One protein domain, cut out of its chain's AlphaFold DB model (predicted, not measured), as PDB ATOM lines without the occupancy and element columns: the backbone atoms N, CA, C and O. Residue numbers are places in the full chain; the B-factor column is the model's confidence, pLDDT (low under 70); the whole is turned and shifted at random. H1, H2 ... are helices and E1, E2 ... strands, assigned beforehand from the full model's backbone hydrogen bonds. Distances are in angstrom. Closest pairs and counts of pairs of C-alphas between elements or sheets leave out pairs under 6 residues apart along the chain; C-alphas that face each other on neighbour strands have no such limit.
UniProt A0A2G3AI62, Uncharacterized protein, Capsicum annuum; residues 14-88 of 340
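Overview. This is residues 14 to 88 of the 340 residues of an uncharacterized protein of Capsicum annuum (UniProt A0A2G3AI62). There is little regular structure here: a loosely wound chain of loops, with the small hairpin E1 and E2 at one end of its length, short helix H2 at the other, and H1 on a separate loop. Residues 14 to 20 stick out. The 75 printed residues run E1, E2, H1, H2, with 18 in named elements, mixed class and an antiparallel sheet. The whole is loose, radius of gyration of the C-alphas 14.5 A, spans 42 by 36 by 26 A.

Along the chain. Find C-alpha 49 at (-3.998, -40.237, -36.776), where E1, residues 49 to 51, begins; it spans 6.4 A. E2, residues 54 to 56, spans 6.1 A. H1, residues 66 to 72, runs 10.3 A. H2, residues 84 to 88, runs 5.9 A to C-alpha 88 at (23.716, -33.856, -63.938).

Arrangement. Look first at hairpin E1 and E2, antiparallel at 137 degrees; N 49 and O 56 are 2.8 A apart, within hydrogen-bond range. Residues 31 to 32 pair antiparallel with 38 to 39. H1 and H2 are apart, and E1 is apart from both. Every O i to N i+4 pair is within hydrogen-bond range in H1 and H2.

Size, cuts and confidence. The farthest C-alphas, Gly 53 and Ser 84, are 41.7 A apart. The printed part has no cut; link H1 to H2 is long. Look for pLDDT under 70 at residues 35 to 36, 52 to 53, 81 and 83 to 88.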
ATOM      1  N   GLN A  14      11.403 -53.205 -48.255       72.50
ATOM      2  CA  GLN A  14      12.431 -54.226 -48.468       72.50
ATOM      3  C   GLN A  14      13.109 -54.510 -47.127       72.50
ATOM      4  O   GLN A  14      13.484 -53.584 -46.410       72.50
ATOM      5  N   ASN A  15      13.232 -55.784 -46.745       75.31
ATOM      6  CA  ASN A  15      13.848 -56.205 -45.476       75.31
ATOM      7  C   ASN A  15      13.279 -55.483 -44.238       75.31
ATOM      8  O   ASN A  15      14.016 -55.033 -43.363       75.31
ATOM      9  N   SER A  16      11.951 -55.332 -44.173       70.25
ATOM     10  CA  SER A  16      11.240 -54.608 -43.101       70.25
ATOM     11  C   SER A  16      11.605 -53.121 -42.948       70.25
ATOM     12  O   SER A  16      11.181 -52.488 -41.983       70.25
ATOM     13  N   LYS A  17      12.333 -52.530 -43.904       76.00
ATOM     14  CA  LYS A  17      12.626 -51.095 -43.971       76.00
ATOM     15  C   LYS A  17      11.970 -50.481 -45.206       76.00
ATOM     16  O   LYS A  17      11.955 -51.065 -46.289       76.00
ATOM     17  N   CYS A  18      11.431 -49.276 -45.051       76.69
ATOM     18  CA  CYS A  18      10.915 -48.521 -46.185       76.69
ATOM     19  C   CYS A  18      12.091 -48.035 -47.040       76.69
ATOM     20  O   CYS A  18      12.938 -47.281 -46.561       76.69
ATOM     21  N   THR A  19      12.104 -48.397 -48.322       75.75
ATOM     22  CA  THR A  19      13.078 -47.925 -49.330       75.75
ATOM     23  C   THR A  19      13.097 -46.402 -49.487       75.75
ATOM     24  O   THR A  19      14.063 -45.833 -49.978       75.75
ATOM     25  N   LYS A  20      12.030 -45.713 -49.061       74.12
ATOM     26  CA  LYS A  20      11.916 -44.244 -49.060       74.12
ATOM     27  C   LYS A  20      12.243 -43.610 -47.700       74.12
ATOM     28  O   LYS A  20      12.076 -42.403 -47.525       74.12
ATOM     29  N   HIS A  21      12.741 -44.408 -46.752       79.00
ATOM     30  CA  HIS A  21      13.174 -43.994 -45.414       79.00
ATOM     31  C   HIS A  21      12.078 -43.307 -44.578       79.00
ATOM     32  O   HIS A  21      12.344 -42.325 -43.886       79.00
ATOM     33  N   PHE A  22      10.837 -43.791 -44.662       79.75
ATOM     34  CA  PHE A  22       9.782 -43.432 -43.710       79.75
ATOM     35  C   PHE A  22       9.807 -44.388 -42.501       79.75
ATOM     36  O   PHE A  22      10.039 -45.583 -42.707       79.75
ATOM     37  N   PRO A  23       9.544 -43.908 -41.268       79.38
ATOM     38  CA  PRO A  23       9.273 -42.516 -40.884       79.38
ATOM     39  C   PRO A  23      10.531 -41.629 -40.906       79.38
ATOM     40  O   PRO A  23      11.622 -42.057 -40.537       79.38
ATOM     41  N   LYS A  24      10.373 -40.369 -41.328       83.12
ATOM     42  CA  LYS A  24      11.457 -39.368 -41.328       83.12
ATOM     43  C   LYS A  24      11.659 -38.766 -39.927       83.12
ATOM     44  O   LYS A  24      10.773 -38.850 -39.084       83.12
ATOM     45  N   LYS A  25      12.809 -38.136 -39.668       83.56
ATOM     46  CA  LYS A  25      13.071 -37.426 -38.399       83.56
ATOM     47  C   LYS A  25      12.263 -36.119 -38.319       83.56
ATOM     48  O   LYS A  25      11.960 -35.527 -39.355       83.56
ATOM     49  N   PHE A  26      11.915 -35.682 -37.108       84.69
ATOM     50  CA  PHE A  26      11.395 -34.330 -36.878       84.69
ATOM     51  C   PHE A  26      12.530 -33.316 -36.991       84.69
ATOM     52  O   PHE A  26      13.637 -33.583 -36.529       84.69
ATOM     53  N   VAL A  27      12.255 -32.188 -37.642       83.88
ATOM     54  CA  VAL A  27      13.237 -31.123 -37.878       83.88
ATOM     55  C   VAL A  27      12.516 -29.780 -37.860       83.88
ATOM     56  O   VAL A  27      11.496 -29.618 -38.536       83.88
ATOM     57  N   ASP A  28      13.039 -28.814 -37.107       81.94
ATOM     58  CA  ASP A  28      12.402 -27.508 -36.895       81.94
ATOM     59  C   ASP A  28      12.643 -26.492 -38.013       81.94
ATOM     60  O   ASP A  28      11.919 -25.499 -38.123       81.94
ATOM     61  N   SER A  29      13.605 -26.732 -38.891       83.12
ATOM     62  CA  SER A  29      13.878 -25.919 -40.074       83.12
ATOM     63  C   SER A  29      14.200 -26.826 -41.258       83.12
ATOM     64  O   SER A  29      14.533 -27.995 -41.087       83.12
ATOM     65  N   THR A  30      14.020 -26.322 -42.477       83.81
ATOM     66  CA  THR A  30      14.446 -27.061 -43.668       83.81
ATOM     67  C   THR A  30      15.938 -26.826 -43.851       83.81
ATOM     68  O   THR A  30      16.345 -25.676 -44.007       83.81
ATOM     69  N   THR A  31      16.734 -27.889 -43.837       82.56
ATOM     70  CA  THR A  31      18.186 -27.841 -44.053       82.56
ATOM     71  C   THR A  31      18.573 -28.721 -45.236       82.56
ATOM     72  O   THR A  31      17.775 -29.532 -45.704       82.56
ATOM     73  N   VAL A  32      19.780 -28.534 -45.763       80.38
ATOM     74  CA  VAL A  32      20.353 -29.390 -46.807       80.38
ATOM     75  C   VAL A  32      21.439 -30.227 -46.145       80.38
ATOM     76  O   VAL A  32      22.231 -29.675 -45.385       80.38
ATOM     77  N   ASP A  33      21.431 -31.539 -46.369       77.50
ATOM     78  CA  ASP A  33      22.480 -32.423 -45.851       77.50
ATOM     79  C   ASP A  33      23.780 -32.334 -46.671       77.50
ATOM     80  O   ASP A  33      23.832 -31.690 -47.723       77.50
ATOM     81  N   ASP A  34      24.841 -32.985 -46.189       75.88
ATOM     82  CA  ASP A  34      26.155 -33.015 -46.853       75.88
ATOM     83  C   ASP A  34      26.089 -33.663 -48.253       75.88
ATOM     84  O   ASP A  34      26.893 -33.367 -49.142       75.88
ATOM     85  N   GLU A  35      25.080 -34.508 -48.489       69.94
ATOM     86  CA  GLU A  35      24.776 -35.135 -49.780       69.94
ATOM     87  C   GLU A  35      23.870 -34.272 -50.677       69.94
ATOM     88  O   GLU A  35      23.570 -34.647 -51.812       69.94
ATOM     89  N   GLY A  36      23.495 -33.070 -50.233       68.94
ATOM     90  CA  GLY A  36      22.782 -32.088 -51.043       68.94
ATOM     91  C   GLY A  36      21.281 -32.312 -51.152       68.94
ATOM     92  O   GLY A  36      20.637 -31.647 -51.971       68.94
ATOM     93  N   TYR A  37      20.728 -33.227 -50.361       71.44
ATOM     94  CA  TYR A  37      19.304 -33.497 -50.296       71.44
ATOM     95  C   TYR A  37      18.617 -32.589 -49.265       71.44
ATOM     96  O   TYR A  37      19.131 -32.359 -48.166       71.44
ATOM     97  N   PRO A  38      17.424 -32.057 -49.587       75.75
ATOM     98  CA  PRO A  38      16.672 -31.233 -48.656       75.75
ATOM     99  C   PRO A  38      16.023 -32.097 -47.568       75.75
ATOM    100  O   PRO A  38      15.152 -32.936 -47.824       75.75
ATOM    101  N   ILE A  39      16.387 -31.833 -46.318       82.19
ATOM    102  CA  ILE A  39      15.695 -32.328 -45.136       82.19
ATOM    103  C   ILE A  39      14.600 -31.323 -44.782       82.19
ATOM    104  O   ILE A  39      14.840 -30.282 -44.176       82.19
ATOM    105  N   TYR A  40      13.368 -31.628 -45.183       83.12
ATOM    106  CA  TYR A  40      12.227 -30.744 -44.947       83.12
ATOM    107  C   TYR A  40      11.841 -30.627 -43.476       83.12
ATOM    108  O   TYR A  40      11.749 -31.633 -42.767       83.12
ATOM    109  N   LYS A  41      11.475 -29.401 -43.080       82.75
ATOM    110  CA  LYS A  41      10.866 -29.105 -41.785       82.75
ATOM    111  C   LYS A  41       9.668 -30.020 -41.508       82.75
ATOM    112  O   LYS A  41       8.680 -30.024 -42.244       82.75
ATOM    113  N   ARG A  42       9.729 -30.736 -40.389       85.94
ATOM    114  CA  ARG A  42       8.677 -31.601 -39.847       85.94
ATOM    115  C   ARG A  42       8.523 -31.256 -38.373       85.94
ATOM    116  O   ARG A  42       9.302 -31.731 -37.557       85.94
ATOM    117  N   ARG A  43       7.537 -30.413 -38.057       81.94
ATOM    118  CA  ARG A  43       7.220 -30.031 -36.671       81.94
ATOM    119  C   ARG A  43       6.554 -31.201 -35.959       81.94
ATOM    120  O   ARG A  43       5.684 -31.846 -36.555       81.94
ATOM    121  N   ASP A  44       6.917 -31.434 -34.707       82.50
ATOM    122  CA  ASP A  44       6.106 -32.268 -33.834       82.50
ATOM    123  C   ASP A  44       4.960 -31.420 -33.272       82.50
ATOM    124  O   ASP A  44       5.176 -30.435 -32.572       82.50
ATOM    125  N   ASN A  45       3.732 -31.763 -33.655       79.06
ATOM    126  CA  ASN A  45       2.532 -31.063 -33.199       79.06
ATOM    127  C   ASN A  45       1.766 -31.887 -32.145       79.06
ATOM    128  O   ASN A  45       0.640 -31.519 -31.816       79.06
ATOM    129  N   GLY A  46       2.291 -33.045 -31.715       76.25
ATOM    130  CA  GLY A  46       1.608 -33.982 -30.813       76.25
ATOM    131  C   GLY A  46       0.334 -34.627 -31.383       76.25
ATOM    132  O   GLY A  46      -0.372 -35.339 -30.677       76.25
ATOM    133  N   LYS A  47       0.006 -34.379 -32.660       77.38
ATOM    134  CA  LYS A  47      -1.184 -34.912 -33.336       77.38
ATOM    135  C   LYS A  47      -0.816 -36.148 -34.153       77.38
ATOM    136  O   LYS A  47      -0.050 -36.043 -35.110       77.38
ATOM    137  N   SER A  48      -1.416 -37.286 -33.821       79.81
ATOM    138  CA  SER A  48      -1.347 -38.526 -34.599       79.81
ATOM    139  C   SER A  48      -2.734 -38.921 -35.113       79.81
ATOM    140  O   SER A  48      -3.765 -38.548 -34.554       79.81
ATOM    141  N   THR A  49      -2.773 -39.653 -36.224       78.19
ATOM    142  CA  THR A  49      -3.998 -40.237 -36.776       78.19
ATOM    143  C   THR A  49      -3.818 -41.737 -36.968       78.19
ATOM    144  O   THR A  49      -2.820 -42.184 -37.536       78.19
ATOM    145  N   LYS A  50      -4.787 -42.533 -36.509       78.19
ATOM    146  CA  LYS A  50      -4.786 -43.985 -36.712       78.19
ATOM    147  C   LYS A  50      -5.303 -44.313 -38.103       78.19
ATOM    148  O   LYS A  50      -6.467 -44.070 -38.416       78.19
ATOM    149  N   ARG A  51      -4.460 -44.926 -38.933       70.94
ATOM    150  CA  ARG A  51      -4.876 -45.525 -40.211       70.94
ATOM    151  C   ARG A  51      -4.328 -46.942 -40.322       70.94
ATOM    152  O   ARG A  51      -3.128 -47.161 -40.218       70.94
ATOM    153  N   ALA A  52      -5.226 -47.896 -40.576       65.44
ATOM    154  CA  ALA A  52      -4.909 -49.308 -40.804       65.44
ATOM    155  C   ALA A  52      -4.050 -49.974 -39.703       65.44
ATOM    156  O   ALA A  52      -3.214 -50.819 -40.016       65.44
ATOM    157  N   GLY A  53      -4.263 -49.596 -38.436       68.50
ATOM    158  CA  GLY A  53      -3.556 -50.155 -37.275       68.50
ATOM    159  C   GLY A  53      -2.210 -49.499 -36.947       68.50
ATOM    160  O   GLY A  53      -1.552 -49.936 -36.011       68.50
ATOM    161  N   SER A  54      -1.800 -48.454 -37.675       73.44
ATOM    162  CA  SER A  54      -0.584 -47.681 -37.391       73.44
ATOM    163  C   SER A  54      -0.919 -46.236 -37.018       73.44
ATOM    164  O   SER A  54      -1.771 -45.611 -37.658       73.44
ATOM    165  N   ASP A  55      -0.231 -45.708 -36.005       77.81
ATOM    166  CA  ASP A  55      -0.263 -44.287 -35.653       77.81
ATOM    167  C   ASP A  55       0.613 -43.500 -36.637       77.81
ATOM    168  O   ASP A  55       1.833 -43.665 -36.684       77.81
ATOM    169  N   LEU A  56      -0.022 -42.669 -37.464       79.56
ATOM    170  CA  LEU A  56       0.642 -41.824 -38.452       79.56
ATOM    171  C   LEU A  56       0.721 -40.395 -37.927       79.56
ATOM    172  O   LEU A  56      -0.289 -39.786 -37.577       79.56
ATOM    173  N   ASP A  57       1.921 -39.840 -37.921       83.06
ATOM    174  CA  ASP A  57       2.199 -38.459 -37.540       83.06
ATOM    175  C   ASP A  57       2.833 -37.675 -38.705       83.06
ATOM    176  O   ASP A  57       2.911 -38.139 -39.852       83.06
ATOM    177  N   ASN A  58       3.330 -36.470 -38.417       83.44
ATOM    178  CA  ASN A  58       3.969 -35.611 -39.415       83.44
ATOM    179  C   ASN A  58       5.232 -36.237 -40.058       83.44
ATOM    180  O   ASN A  58       5.682 -35.761 -41.107       83.44
ATOM    181  N   ARG A  59       5.793 -37.326 -39.511       83.44
ATOM    182  CA  ARG A  59       6.934 -38.050 -40.102       83.44
ATOM    183  C   ARG A  59       6.554 -38.824 -41.360       83.44
ATOM    184  O   ARG A  59       7.430 -39.087 -42.182       83.44
ATOM    185  N   TYR A  60       5.268 -39.126 -41.545       81.06
ATOM    186  CA  TYR A  60       4.731 -39.832 -42.715       81.06
ATOM    187  C   TYR A  60       4.218 -38.891 -43.811       81.06
ATOM    188  O   TYR A  60       3.832 -39.341 -44.887       81.06
ATOM    189  N   VAL A  61       4.213 -37.576 -43.585       83.75
ATOM    190  CA  VAL A  61       3.717 -36.614 -44.578       83.75
ATOM    191  C   VAL A  61       4.691 -36.513 -45.753       83.75
ATOM    192  O   VAL A  61       5.895 -36.312 -45.566       83.75
ATOM    193  N   VAL A  62       4.173 -36.636 -46.977       83.38
ATOM    194  CA  VAL A  62       4.963 -36.410 -48.193       83.38
ATOM    195  C   VAL A  62       5.058 -34.894 -48.441       83.38
ATOM    196  O   VAL A  62       4.010 -34.226 -48.421       83.38
ATOM    197  N   PRO A  63       6.269 -34.337 -48.652       82.50
ATOM    198  CA  PRO A  63       6.454 -32.921 -48.960       82.50
ATOM    199  C   PRO A  63       5.564 -32.478 -50.124       82.50
ATOM    200  O   PRO A  63       5.301 -33.240 -51.052       82.50
ATOM    201  N   HIS A  64       5.041 -31.260 -50.036       83.38
ATOM    202  CA  HIS A  64       4.213 -30.675 -51.083       83.38
ATOM    203  C   HIS A  64       4.277 -29.160 -51.031       83.38
ATOM    204  O   HIS A  64       4.503 -28.564 -49.977       83.38
ATOM    205  N   ASN A  65       4.000 -28.543 -52.170       83.94
ATOM    206  CA  ASN A  65       3.794 -27.110 -52.254       83.94
ATOM    207  C   ASN A  65       2.286 -26.807 -52.233       83.94
ATOM    208  O   ASN A  65       1.540 -27.289 -53.086       83.94
ATOM    209  N   ARG A  66       1.836 -26.001 -51.261       84.62
ATOM    210  CA  ARG A  66       0.418 -25.629 -51.097       84.62
ATOM    211  C   ARG A  66      -0.151 -24.943 -52.341       84.62
ATOM    212  O   ARG A  66      -1.278 -25.237 -52.721       84.62
ATOM    213  N   PHE A  67       0.618 -24.052 -52.965       87.06
ATOM    214  CA  PHE A  67       0.188 -23.323 -54.156       87.06
ATOM    215  C   PHE A  67      -0.021 -24.271 -55.341       87.06
ATOM    216  O   PHE A  67      -1.074 -24.242 -55.969       87.06
ATOM    217  N   LEU A  68       0.940 -25.164 -55.602       87.19
ATOM    218  CA  LEU A  68       0.836 -26.130 -56.701       87.19
ATOM    219  C   LEU A  68      -0.298 -27.138 -56.481       87.19
ATOM    220  O   LEU A  68      -1.024 -27.454 -57.420       87.19
ATOM    221  N   LEU A  69      -0.485 -27.588 -55.239       86.62
ATOM    222  CA  LEU A  69      -1.567 -28.503 -54.888       86.62
ATOM    223  C   LEU A  69      -2.940 -27.883 -55.166       86.62
ATOM    224  O   LEU A  69      -3.789 -28.535 -55.768       86.62
ATOM    225  N   LEU A  70      -3.148 -26.623 -54.768       88.69
ATOM    226  CA  LEU A  70      -4.405 -25.910 -55.013       88.69
ATOM    227  C   LEU A  70      -4.608 -25.579 -56.496       88.69
ATOM    228  O   LEU A  70      -5.724 -25.686 -56.990       88.69
ATOM    229  N   LYS A  71      -3.541 -25.204 -57.211       88.62
ATOM    230  CA  LYS A  71      -3.616 -24.803 -58.621       88.62
ATOM    231  C   LYS A  71      -3.950 -25.966 -59.559       88.62
ATOM    232  O   LYS A  71      -4.690 -25.770 -60.514       88.62
ATOM    233  N   TYR A  72      -3.383 -27.147 -59.312       88.00
ATOM    234  CA  TYR A  72      -3.485 -28.293 -60.226       88.00
ATOM    235  C   TYR A  72      -4.367 -29.431 -59.701       88.00
ATOM    236  O   TYR A  72      -4.524 -30.434 -60.389       88.00
ATOM    237  N   GLY A  73      -4.904 -29.323 -58.480       87.75
ATOM    238  CA  GLY A  73      -5.715 -30.383 -57.869       87.75
ATOM    239  C   GLY A  73      -4.964 -31.706 -57.663       87.75
ATOM    240  O   GLY A  73      -5.586 -32.741 -57.444       87.75
ATOM    241  N   ALA A  74      -3.630 -31.690 -57.734       83.00
ATOM    242  CA  ALA A  74      -2.775 -32.868 -57.684       83.00
ATOM    243  C   ALA A  74      -1.682 -32.705 -56.621       83.00
ATOM    244  O   ALA A  74      -1.188 -31.606 -56.362       83.00
ATOM    245  N   HIS A  75      -1.278 -33.809 -55.989       79.25
ATOM    246  CA  HIS A  75      -0.148 -33.786 -55.060       79.25
ATOM    247  C   HIS A  75       1.158 -33.703 -55.854       79.25
ATOM    248  O   HIS A  75       1.536 -34.648 -56.539       79.25
ATOM    249  N   ILE A  76       1.820 -32.549 -55.771       80.75
ATOM    250  CA  ILE A  76       3.079 -32.281 -56.463       80.75
ATOM    251  C   ILE A  76       4.197 -32.239 -55.421       80.75
ATOM    252  O   ILE A  76       4.240 -31.340 -54.572       80.75
ATOM    253  N   ASN A  77       5.089 -33.228 -55.489       78.31
ATOM    254  CA  ASN A  77       6.330 -33.241 -54.724       78.31
ATOM    255  C   ASN A  77       7.305 -32.238 -55.355       78.31
ATOM    256  O   ASN A  77       7.545 -32.281 -56.560       78.31
ATOM    257  N   VAL A  78       7.847 -31.328 -54.548       74.19
ATOM    258  CA  VAL A  78       8.846 -30.347 -54.986       74.19
ATOM    259  C   VAL A  78      10.143 -30.681 -54.275       74.19
ATOM    260  O   VAL A  78      10.144 -30.828 -53.054       74.19
ATOM    261  N   GLU A  79      11.228 -30.813 -55.031       73.44
ATOM    262  CA  GLU A  79      12.558 -31.127 -54.514       73.44
ATOM    263  C   GLU A  79      13.550 -30.021 -54.865       73.44
ATOM    264  O   GLU A  79      13.609 -29.562 -56.005       73.44
ATOM    265  N   TRP A  80      14.300 -29.563 -53.861       70.31
ATOM    266  CA  TRP A  80      15.383 -28.605 -54.048       70.31
ATOM    267  C   TRP A  80      16.663 -29.349 -54.438       70.31
ATOM    268  O   TRP A  80      17.183 -30.136 -53.653       70.31
ATOM    269  N   CYS A  81      17.191 -29.085 -55.633       67.44
ATOM    270  CA  CYS A  81      18.417 -29.707 -56.136       67.44
ATOM    271  C   CYS A  81      19.575 -28.704 -56.088       67.44
ATOM    272  O   CYS A  81      19.692 -27.878 -56.988       67.44
ATOM    273  N   ASN A  82      20.433 -28.776 -55.063       70.25
ATOM    274  CA  ASN A  82      21.570 -27.850 -54.918       70.25
ATOM    275  C   ASN A  82      22.921 -28.430 -55.384       70.25
ATOM    276  O   ASN A  82      23.901 -27.704 -55.507       70.25
ATOM    277  N   GLN A  83      23.006 -29.737 -55.650       67.88
ATOM    278  CA  GLN A  83      24.257 -30.371 -56.072       67.88
ATOM    279  C   GLN A  83      24.340 -30.602 -57.579       67.88
ATOM    280  O   GLN A  83      23.389 -31.041 -58.234       67.88
ATOM    281  N   SER A  84      25.547 -30.402 -58.117       67.75
ATOM    282  CA  SER A  84      25.882 -30.656 -59.522       67.75
ATOM    283  C   SER A  84      25.596 -32.101 -59.944       67.75
ATOM    284  O   SER A  84      25.227 -32.331 -61.094       67.75
ATOM    285  N   ARG A  85      25.688 -33.076 -59.025       66.75
ATOM    286  CA  ARG A  85      25.333 -34.484 -59.280       66.75
ATOM    287  C   ARG A  85      23.847 -34.659 -59.593       66.75
ATOM    288  O   ARG A  85      23.526 -35.324 -60.575       66.75
ATOM    289  N   SER A  86      22.963 -34.028 -58.823       64.56
ATOM    290  CA  SER A  86      21.507 -34.088 -59.021       64.56
ATOM    291  C   SER A  86      21.086 -33.371 -60.305       64.56
ATOM    292  O   SER A  86      20.295 -33.902 -61.081       64.56
ATOM    293  N   ILE A  87      21.698 -32.215 -60.593       67.62
ATOM    294  CA  ILE A  87      21.512 -31.481 -61.854       67.62
ATOM    295  C   ILE A  87      21.992 -32.324 -63.044       67.62
ATOM    296  O   ILE A  87      21.273 -32.485 -64.033       67.62
ATOM    297  N   LYS A  88      23.181 -32.931 -62.933       66.38
ATOM    298  CA  LYS A  88      23.716 -33.856 -63.938       66.38
ATOM    299  C   LYS A  88      22.768 -35.026 -64.145       66.38
ATOM    300  O   LYS A  88      22.559 -35.396 -65.289       66.38
TER     301      LYS A  88